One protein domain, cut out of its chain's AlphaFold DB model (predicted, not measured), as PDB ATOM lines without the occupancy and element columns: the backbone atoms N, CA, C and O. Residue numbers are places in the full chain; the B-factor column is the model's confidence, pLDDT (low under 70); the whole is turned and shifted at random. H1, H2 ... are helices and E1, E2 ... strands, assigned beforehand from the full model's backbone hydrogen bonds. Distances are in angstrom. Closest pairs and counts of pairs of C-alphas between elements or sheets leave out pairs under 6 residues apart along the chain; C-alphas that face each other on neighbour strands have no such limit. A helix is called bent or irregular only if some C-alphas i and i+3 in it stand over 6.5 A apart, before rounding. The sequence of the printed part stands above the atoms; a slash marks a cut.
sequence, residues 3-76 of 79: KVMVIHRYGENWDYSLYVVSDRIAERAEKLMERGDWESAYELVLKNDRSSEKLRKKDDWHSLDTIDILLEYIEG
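This is residues 3 to 76 of the 79 residues of an uncharacterized protein of Candidatus Bathyarchaeota archaeon (UniProt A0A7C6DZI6). Picture a three-stranded sheet, E2, E1 and E3, with a helical hairpin, H1 and H2, covering one face in a second layer. A loop, residues 56 to 68, leads from the far end of H2 back to the start of E3. The printed part has 74 residues, with two named helices and three named strands in the order E1, E2, H1, H2, E3; the sheet is mixed, in the order E2, E1, E3, and the class is mixed, helices and strands. The whole is compact, with a radius of gyration of the C-alphas of 12.2 A and spans of 36 by 25 by 19 A.

Find C-alpha 3 at (203.242, 188.070, 159.886); from there E1 runs through residues 3 to 10, 22.7 A. E2, residues 13 to 21, measures 26.3 A. E3, residues 69 to 75, is 19.2 A long and ends at C-alpha 75, (218.575, 176.325, 171.798). Look next at H1, residues 23 to 33, 15.4 A. H2, residues 38 to 55, starts at C-alpha 38, (207.656, 180.161, 173.725), and measures 25.3 A; it has a kink of 39 degrees near residue 49 and is irregular, with C-alphas 51 and 54 standing 7.2 A apart.

Begin at E1, the inner strand. It and E2 form an antiparallel hairpin at 159 degrees, where you find N 6 and O 17 within hydrogen-bond range at 2.8 A. On its other side E3 is parallel at 13 degrees, with N 7 and O 71 at 2.9 A. H1 and H2 are on the same face of this sheet. H1 lies over E1 and E3 at a height over the sheet of 9.4 A, along the strands, at 24 degrees to E1 on the local plane; its closest C-alphas to E3 are Ala 26 and Ile 69, 7.3 A. H2, at a height of 6.4 A, lies over E2 and only just not over E1, on which 2 of its C-alphas fall; it runs slantwise to the strands, at 51 degrees to E2 on the local plane, and the closest C-alphas of H2 and E2 are Asp 49 and Val 21, 5.4 A. The two helices form a helical hairpin and touch, closest at C-alphas 29 and 41, 4.4 A, with a shallow tilt of 12 degrees, opposite ways. In H1 every O i to N i+4 pair is within hydrogen-bond range; in H2, 10 of 14 are.

The C-alphas farthest apart are those of Lys 54 and Gly 76, 36.5 A. The printed part has no cut. The link from H2 to E3 is long, 13 residues; the other three links are tight. Mean pLDDT of the printed part is 84.4; look for values under 70 at residues 58 to 62 and 74 to 76.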
ATOM      1  N   LYS A   3     202.102 188.916 160.242       89.94
ATOM      2  CA  LYS A   3     203.242 188.070 159.886       89.94
ATOM      3  C   LYS A   3     204.039 187.765 161.141       89.94
ATOM      4  O   LYS A   3     204.501 188.673 161.830       89.94
ATOM      5  N   VAL A   4     204.203 186.482 161.412       89.69
ATOM      6  CA  VAL A   4     205.000 185.981 162.522       89.69
ATOM      7  C   VAL A   4     206.222 185.298 161.938       89.69
ATOM      8  O   VAL A   4     206.084 184.353 161.162       89.69
ATOM      9  N   MET A   5     207.409 185.767 162.302       90.62
ATOM     10  CA  MET A   5     208.651 185.077 161.982       90.62
ATOM     11  C   MET A   5     209.119 184.303 163.208       90.62
ATOM     12  O   MET A   5     209.279 184.871 164.287       90.62
ATOM     13  N   VAL A   6     209.334 183.006 163.031       89.00
ATOM     14  CA  VAL A   6     209.965 182.147 164.030       89.00
ATOM     15  C   VAL A   6     211.422 181.988 163.634       89.00
ATOM     16  O   VAL A   6     211.693 181.559 162.516       89.00
ATOM     17  N   ILE A   7     212.340 182.351 164.523       88.31
ATOM     18  CA  ILE A   7     213.783 182.194 164.317       88.31
ATOM     19  C   ILE A   7     214.248 181.019 165.171       88.31
ATOM     20  O   ILE A   7     214.026 181.011 166.380       88.31
ATOM     21  N   HIS A   8     214.908 180.048 164.548       84.50
ATOM     22  CA  HIS A   8     215.544 178.925 165.221       84.50
ATOM     23  C   HIS A   8     217.056 179.106 165.190       84.50
ATOM     24  O   HIS A   8     217.660 179.168 164.115       84.50
ATOM     25  N   ARG A   9     217.680 179.167 166.368       83.00
ATOM     26  CA  ARG A   9     219.135 179.233 166.495       83.00
ATOM     27  C   ARG A   9     219.691 177.938 167.075       83.00
ATOM     28  O   ARG A   9     219.411 177.595 168.221       83.00
ATOM     29  N   TYR A  10     220.541 177.284 166.288       78.62
ATOM     30  CA  TYR A  10     221.243 176.045 166.613       78.62
ATOM     31  C   TYR A  10     222.758 176.299 166.602       78.62
ATOM     32  O   TYR A  10     223.445 176.076 165.600       78.62
ATOM     33  N   GLY A  11     223.290 176.830 167.708       78.69
ATOM     34  CA  GLY A  11     224.689 177.261 167.797       78.69
ATOM     35  C   GLY A  11     224.994 178.458 166.884       78.69
ATOM     36  O   GLY A  11     224.492 179.566 167.107       78.69
ATOM     37  N   GLU A  12     225.839 178.238 165.872       80.62
ATOM     38  CA  GLU A  12     226.167 179.228 164.832       80.62
ATOM     39  C   GLU A  12     225.183 179.212 163.653       80.62
ATOM     40  O   GLU A  12     225.202 180.135 162.842       80.62
ATOM     41  N   ASN A  13     224.314 178.199 163.559       81.31
ATOM     42  CA  ASN A  13     223.324 178.091 162.491       81.31
ATOM     43  C   ASN A  13     222.029 178.810 162.872       81.31
ATOM     44  O   ASN A  13     221.556 178.706 164.006       81.31
ATOM     45  N   TRP A  14     221.455 179.514 161.899       84.88
ATOM     46  CA  TRP A  14     220.208 180.257 162.033       84.88
ATOM     47  C   TRP A  14     219.280 179.826 160.904       84.88
ATOM     48  O   TRP A  14     219.692 179.801 159.744       84.88
ATOM     49  N   ASP A  15     218.045 179.498 161.252       87.50
ATOM     50  CA  ASP A  15     216.965 179.241 160.306       87.50
ATOM     51  C   ASP A  15     215.739 180.066 160.705       87.50
ATOM     52  O   ASP A  15     215.607 180.487 161.859       87.50
ATOM     53  N   TYR A  16     214.844 180.327 159.758       88.00
ATOM     54  CA  TYR A  16     213.598 181.017 160.046       88.00
ATOM     55  C   TYR A  16     212.423 180.436 159.270       88.00
ATOM     56  O   TYR A  16     212.540 179.963 158.143       88.00
ATOM     57  N   SER A  17     211.249 180.525 159.880       87.44
ATOM     58  CA  SER A  17     209.974 180.182 159.262       87.44
ATOM     59  C   SER A  17     209.016 181.360 159.359       87.44
ATOM     60  O   SER A  17     208.939 182.035 160.386       87.44
ATOM     61  N   LEU A  18     208.287 181.618 158.273       88.44
ATOM     62  CA  LEU A  18     207.289 182.679 158.199       88.44
ATOM     63  C   LEU A  18     205.886 182.090 158.255       88.44
ATOM     64  O   LEU A  18     205.538 181.196 157.483       88.44
ATOM     65  N   TYR A  19     205.078 182.655 159.142       89.38
ATOM     66  CA  TYR A  19     203.690 182.289 159.359       89.38
ATOM     67  C   TYR A  19     202.807 183.522 159.221       89.38
ATOM     68  O   TYR A  19     203.213 184.644 159.527       89.38
ATOM     69  N   VAL A  20     201.571 183.322 158.774       89.31
ATOM     70  CA  VAL A  20     200.592 184.407 158.640       89.31
ATOM     71  C   VAL A  20     199.325 183.996 159.358       89.31
ATOM     72  O   VAL A  20     198.649 183.055 158.936       89.31
ATOM     73  N   VAL A  21     198.997 184.713 160.429       90.94
ATOM     74  CA  VAL A  21     197.869 184.409 161.318       90.94
ATOM     75  C   VAL A  21     196.949 185.617 161.483       90.94
ATOM     76  O   VAL A  21     197.278 186.739 161.094       90.94
ATOM     77  N   SER A  22     195.753 185.405 162.028       91.12
ATOM     78  CA  SER A  22     194.866 186.523 162.371       91.12
ATOM     79  C   SER A  22     195.412 187.339 163.546       91.12
ATOM     80  O   SER A  22     196.130 186.814 164.397       91.12
ATOM     81  N   ASP A  23     195.013 188.606 163.624       90.56
ATOM     82  CA  ASP A  23     195.497 189.568 164.624       90.56
ATOM     83  C   ASP A  23     195.273 189.054 166.055       90.56
ATOM     84  O   ASP A  23     196.180 189.058 166.878       90.56
ATOM     85  N   ARG A  24     194.105 188.451 166.315       93.44
ATOM     86  CA  ARG A  24     193.777 187.835 167.610       93.44
ATOM     87  C   ARG A  24     194.733 186.701 168.003       93.44
ATOM     88  O   ARG A  24     194.952 186.469 169.189       93.44
ATOM     89  N   ILE A  25     195.216 185.921 167.036       94.12
ATOM     90  CA  ILE A  25     196.156 184.823 167.300       94.12
ATOM     91  C   ILE A  25     197.547 185.386 167.577       94.12
ATOM     92  O   ILE A  25     198.181 184.963 168.539       94.12
ATOM     93  N   ALA A  26     197.962 186.371 166.787       92.12
ATOM     94  CA  ALA A  26     199.193 187.124 166.971       92.12
ATOM     95  C   ALA A  26     199.294 187.741 168.383       92.12
ATOM     96  O   ALA A  26     200.204 187.394 169.129       92.12
ATOM     97  N   GLU A  27     198.295 188.515 168.814       93.88
ATOM     98  CA  GLU A  27     198.253 189.125 170.159       93.88
ATOM     99  C   GLU A  27     198.313 188.093 171.300       93.88
ATOM    100  O   GLU A  27     198.796 188.360 172.401       93.88
ATOM    101  N   ARG A  28     197.763 186.892 171.078       95.31
ATOM    102  CA  ARG A  28     197.826 185.805 172.066       95.31
ATOM    103  C   ARG A  28     199.206 185.161 172.111       95.31
ATOM    104  O   ARG A  28     199.631 184.793 173.202       95.31
ATOM    105  N   ALA A  29     199.870 185.018 170.966       93.19
ATOM    106  CA  ALA A  29     201.238 184.520 170.895       93.19
ATOM    107  C   ALA A  29     202.210 185.495 171.579       93.19
ATOM    108  O   ALA A  29     203.026 185.054 172.383       93.19
ATOM    109  N   GLU A  30     202.054 186.809 171.377       91.69
ATOM    110  CA  GLU A  30     202.838 187.835 172.088       91.69
ATOM    111  C   GLU A  30     202.696 187.712 173.609       91.69
ATOM    112  O   GLU A  30     203.690 187.640 174.323       91.69
ATOM    113  N   LYS A  31     201.468 187.576 174.120       93.88
ATOM    114  CA  LYS A  31     201.230 187.401 175.565       93.88
ATOM    115  C   LYS A  31     201.846 186.130 176.147       93.88
ATOM    116  O   LYS A  31     202.108 186.082 177.347       93.88
ATOM    117  N   LEU A  32     201.998 185.076 175.344       93.19
ATOM    118  CA  LEU A  32     202.686 183.849 175.758       93.19
ATOM    119  C   LEU A  32     204.203 184.075 175.797       93.19
ATOM    120  O   LEU A  32     204.845 183.707 176.777       93.19
ATOM    121  N   MET A  33     204.747 184.790 174.809       89.00
ATOM    122  CA  MET A  33     206.155 185.199 174.781       89.00
ATOM    123  C   MET A  33     206.544 186.103 175.948       89.00
ATOM    124  O   MET A  33     207.568 185.864 176.581       89.00
ATOM    125  N   GLU A  34     205.712 187.087 176.296       89.38
ATOM    126  CA  GLU A  34     205.920 187.958 177.466       89.38
ATOM    127  C   GLU A  34     206.035 187.168 178.783       89.38
ATOM    128  O   GLU A  34     206.603 187.655 179.760       89.38
ATOM    129  N   ARG A  35     205.502 185.941 178.822       91.81
ATOM    130  CA  ARG A  35     205.552 185.029 179.975       91.81
ATOM    131  C   ARG A  35     206.677 183.996 179.881       91.81
ATOM    132  O   ARG A  35     206.799 183.175 180.785       91.81
ATOM    133  N   GLY A  36     207.465 184.011 178.806       88.00
ATOM    134  CA  GLY A  36     208.507 183.020 178.527       88.00
ATOM    135  C   GLY A  36     207.985 181.677 178.005       88.00
ATOM    136  O   GLY A  36     208.763 180.738 177.870       88.00
ATOM    137  N   ASP A  37     206.692 181.563 177.692       90.81
ATOM    138  CA  ASP A  37     206.068 180.333 177.191       90.81
ATOM    139  C   ASP A  37     206.144 180.276 175.659       90.81
ATOM    140  O   ASP A  37     205.147 180.390 174.935       90.81
ATOM    141  N   TRP A  38     207.378 180.171 175.160       87.62
ATOM    142  CA  TRP A  38     207.656 180.161 173.725       87.62
ATOM    143  C   TRP A  38     207.025 178.955 173.023       87.62
ATOM    144  O   TRP A  38     206.465 179.108 171.938       87.62
ATOM    145  N   GLU A  39     207.066 177.772 173.640       89.81
ATOM    146  CA  GLU A  39     206.541 176.540 173.038       89.81
ATOM    147  C   GLU A  39     205.039 176.672 172.760       89.81
ATOM    148  O   GLU A  39     204.591 176.443 171.633       89.81
ATOM    149  N   SER A  40     204.267 177.172 173.731       92.75
ATOM    150  CA  SER A  40     202.839 177.425 173.526       92.75
ATOM    151  C   SER A  40     202.583 178.530 172.501       92.75
ATOM    152  O   SER A  40     201.608 178.447 171.746       92.75
ATOM    153  N   ALA A  41     203.425 179.572 172.451       92.50
ATOM    154  CA  ALA A  41     203.316 180.633 171.448       92.50
ATOM    155  C   ALA A  41     203.519 180.078 170.029       92.50
ATOM    156  O   ALA A  41     202.705 180.337 169.136       92.50
ATOM    157  N   TYR A  42     204.560 179.267 169.840       91.69
ATOM    158  CA  TYR A  42     204.878 178.618 168.576       91.69
ATOM    159  C   TYR A  42     203.776 177.647 168.140       91.69
ATOM    160  O   TYR A  42     203.275 177.746 167.017       91.69
ATOM    161  N   GLU A  43     203.316 176.765 169.033       92.81
ATOM    162  CA  GLU A  43     202.221 175.846 168.721       92.81
ATOM    163  C   GLU A  43     200.937 176.579 168.318       92.81
ATOM    164  O   GLU A  43     200.222 176.144 167.407       92.81
ATOM    165  N   LEU A  44     200.620 177.684 169.001       94.50
ATOM    166  CA  LEU A  44     199.440 178.488 168.710       94.50
ATOM    167  C   LEU A  44     199.514 179.074 167.296       94.50
ATOM    168  O   LEU A  44     198.519 179.013 166.566       94.50
ATOM    169  N   VAL A  45     200.671 179.609 166.905       93.31
ATOM    170  CA  VAL A  45     200.902 180.146 165.558       93.31
ATOM    171  C   VAL A  45     200.801 179.032 164.519       93.31
ATOM    172  O   VAL A  45     199.986 179.135 163.600       93.31
ATOM    173  N   LEU A  46     201.517 177.922 164.713       91.75
ATOM    174  CA  LEU A  46     201.553 176.795 163.777       91.75
ATOM    175  C   LEU A  46     200.162 176.188 163.530       91.75
ATOM    176  O   LEU A  46     199.775 175.940 162.386       91.75
ATOM    177  N   LYS A  47     199.372 175.978 164.594       92.25
ATOM    178  CA  LYS A  47     198.018 175.400 164.497       92.25
ATOM    179  C   LYS A  47     197.044 176.306 163.735       92.25
ATOM    180  O   LYS A  47     196.118 175.799 163.105       92.25
ATOM    181  N   ASN A  48     197.239 177.626 163.779       91.94
ATOM    182  CA  ASN A  48     196.329 178.611 163.177       91.94
ATOM    183  C   ASN A  48     196.818 179.167 161.830       91.94
ATOM    184  O   ASN A  48     196.060 179.858 161.138       91.94
ATOM    185  N   ASP A  49     198.047 178.839 161.438       88.94
ATOM    186  CA  ASP A  49     198.630 179.190 160.147       88.94
ATOM    187  C   ASP A  49     197.780 178.643 158.986       88.94
ATOM    188  O   ASP A  49     197.279 179.392 158.148       88.94
ATOM    189  N   ARG A  50     197.476 177.339 159.014       82.19
ATOM    190  CA  ARG A  50     196.663 176.672 157.978       82.19
ATOM    191  C   ARG A  50     195.250 177.237 157.862       82.19
ATOM    192  O   ARG A  50     194.725 177.396 156.766       82.19
ATOM    193  N   SER A  51     194.620 177.575 158.985       82.00
ATOM    194  CA  SER A  51     193.283 178.191 158.986       82.00
ATOM    195  C   SER A  51     193.272 179.567 158.319       82.00
ATOM    196  O   SER A  51     192.237 180.011 157.823       82.00
ATOM    197  N   SER A  52     194.429 180.220 158.286       76.69
ATOM    198  CA  SER A  52     194.636 181.542 157.711       76.69
ATOM    199  C   SER A  52     195.031 181.498 156.231       76.69
ATOM    200  O   SER A  52     195.014 182.533 155.574       76.69
ATOM    201  N   GLU A  53     195.340 180.317 155.685       74.44
ATOM    202  CA  GLU A  53     195.863 180.119 154.328       74.44
ATOM    203  C   GLU A  53     194.954 180.707 153.241       74.44
ATOM    204  O   GLU A  53     195.418 181.412 152.348       74.44
ATOM    205  N   LYS A  54     193.636 180.513 153.371       74.00
ATOM    206  CA  LYS A  54     192.632 181.021 152.418       74.00
ATOM    207  C   LYS A  54     192.479 182.546 152.425       74.00
ATOM    208  O   LYS A  54     191.834 183.089 151.534       74.00
ATOM    209  N   LEU A  55     193.014 183.218 153.441       72.06
ATOM    210  CA  LEU A  55     192.913 184.666 153.632       72.06
ATOM    211  C   LEU A  55     194.214 185.397 153.259       72.06
ATOM    212  O   LEU A  55     194.269 186.621 153.371       72.06
ATOM    213  N   ARG A  56     195.251 184.665 152.824       73.50
ATOM    214  CA  ARG A  56     196.571 185.219 152.486       73.50
ATOM    215  C   ARG A  56     196.546 185.958 151.161       73.50
ATOM    216  O   ARG A  56     196.031 185.455 150.162       73.50
ATOM    217  N   LYS A  57     197.180 187.125 151.133       72.81
ATOM    218  CA  LYS A  57     197.530 187.833 149.903       72.81
ATOM    219  C   LYS A  57     198.939 187.435 149.474       72.81
ATOM    220  O   LYS A  57     199.780 187.080 150.294       72.81
ATOM    221  N   LYS A  58     199.219 187.515 148.171       68.19
ATOM    222  CA  LYS A  58     200.545 187.199 147.610       68.19
ATOM    223  C   LYS A  58     201.662 188.041 148.247       68.19
ATOM    224  O   LYS A  58     202.754 187.536 148.485       68.19
ATOM    225  N   ASP A  59     201.353 189.287 148.591       69.00
ATOM    226  CA  ASP A  59     202.295 190.243 149.186       69.00
ATOM    227  C   ASP A  59     202.645 189.909 150.649       69.00
ATOM    228  O   ASP A  59     203.608 190.439 151.215       69.00
ATOM    229  N   ASP A  60     201.915 188.974 151.268       69.00
ATOM    230  CA  ASP A  60     202.174 188.565 152.643       69.00
ATOM    231  C   ASP A  60     203.467 187.732 152.776       69.00
ATOM    232  O   ASP A  60     204.025 187.645 153.864       69.00
ATOM    233  N   TRP A  61     204.012 187.189 151.683       67.69
ATOM    234  CA  TRP A  61     205.151 186.260 151.737       67.69
ATOM    235  C   TRP A  61     206.521 186.867 151.429       67.69
ATOM    236  O   TRP A  61     207.535 186.278 151.786       67.69
ATOM    237  N   HIS A  62     206.580 188.019 150.759       66.31
ATOM    238  CA  HIS A  62     207.817 188.445 150.088       66.31
ATOM    239  C   HIS A  62     208.586 189.587 150.761       66.31
ATOM    240  O   HIS A  62     209.663 189.933 150.286       66.31
ATOM    241  N   SER A  63     208.081 190.165 151.853       71.25
ATOM    242  CA  SER A  63     208.758 191.267 152.550       71.25
ATOM    243  C   SER A  63     208.974 190.947 154.025       71.25
ATOM    244  O   SER A  63     208.013 190.675 154.751       71.25
ATOM    245  N   LEU A  64     210.246 191.011 154.434       74.81
ATOM    246  CA  LEU A  64     210.697 190.960 155.826       74.81
ATOM    247  C   LEU A  64     210.549 192.320 156.534       74.81
ATOM    248  O   LEU A  64     210.642 192.388 157.754       74.81
ATOM    249  N   ASP A  65     210.252 193.393 155.799       76.69
ATOM    250  CA  ASP A  65     210.085 194.742 156.362       76.69
ATOM    251  C   ASP A  65     208.746 194.909 157.100       76.69
ATOM    252  O   ASP A  65     208.484 195.938 157.719       76.69
ATOM    253  N   THR A  66     207.872 193.902 157.020       82.50
ATOM    254  CA  THR A  66     206.519 193.926 157.585       82.50
ATOM    255  C   THR A  66     206.291 192.794 158.591       82.50
ATOM    256  O   THR A  66     205.162 192.323 158.718       82.50
ATOM    257  N   ILE A  67     207.348 192.268 159.219       87.88
ATOM    258  CA  ILE A  67     207.196 191.273 160.288       87.88
ATOM    259  C   ILE A  67     206.605 191.964 161.513       87.88
ATOM    260  O   ILE A  67     207.180 192.917 162.029       87.88
ATOM    261  N   ASP A  68     205.449 191.483 161.962       88.69
ATOM    262  CA  ASP A  68     204.762 192.052 163.117       88.69
ATOM    263  C   ASP A  68     205.267 191.449 164.429       88.69
ATOM    264  O   ASP A  68     205.369 192.157 165.424       88.69
ATOM    265  N   ILE A  69     205.565 190.142 164.437       89.00
ATOM    266  CA  ILE A  69     205.961 189.395 165.639       89.00
ATOM    267  C   ILE A  69     207.185 188.538 165.343       89.00
ATOM    268  O   ILE A  69     207.232 187.823 164.337       89.00
ATOM    269  N   LEU A  70     208.135 188.562 166.274       88.62
ATOM    270  CA  LEU A  70     209.319 187.711 166.290       88.62
ATOM    271  C   LEU A  70     209.206 186.700 167.432       88.62
ATOM    272  O   LEU A  70     209.115 187.081 168.597       88.62
ATOM    273  N   LEU A  71     209.226 185.413 167.094       86.50
ATOM    274  CA  LEU A  71     209.338 184.319 168.055       86.50
ATOM    275  C   LEU A  71     210.743 183.728 167.938       86.50
ATOM    276  O   LEU A  71     211.006 182.908 167.062       86.50
ATOM    277  N   GLU A  72     211.661 184.152 168.799       83.25
ATOM    278  CA  GLU A  72     213.037 183.651 168.783       83.25
ATOM    279  C   GLU A  72     213.188 182.451 169.727       83.25
ATOM    280  O   GLU A  72     212.928 182.558 170.925       83.25
ATOM    281  N   TYR A  73     213.612 181.311 169.177       74.38
ATOM    282  CA  TYR A  73     214.058 180.149 169.938       74.38
ATOM    283  C   TYR A  73     215.573 180.035 169.877       74.38
ATOM    284  O   TYR A  73     216.154 179.801 168.812       74.38
ATOM    285  N   ILE A  74     216.209 180.158 171.038       67.50
ATOM    286  CA  ILE A  74     217.647 179.972 171.193       67.50
ATOM    287  C   ILE A  74     217.860 178.650 171.926       67.50
ATOM    288  O   ILE A  74     217.715 178.576 173.148       67.50
ATOM    289  N   GLU A  75     218.207 177.598 171.185       64.31
ATOM    290  CA  GLU A  75     218.575 176.325 171.798       64.31
ATOM    291  C   GLU A  75     219.955 176.488 172.460       64.31
ATOM    292  O   GLU A  75     220.945 176.793 171.791       64.31
ATOM    293  N   GLY A  76     220.023 176.340 173.788       53.56
ATOM    294  CA  GLY A  76     221.290 176.355 174.530       53.56
ATOM    295  C   GLY A  76     221.458 177.425 175.611       53.56
ATOM    296  O   GLY A  76     222.528 177.479 176.213       53.56
TER     297      GLY A  76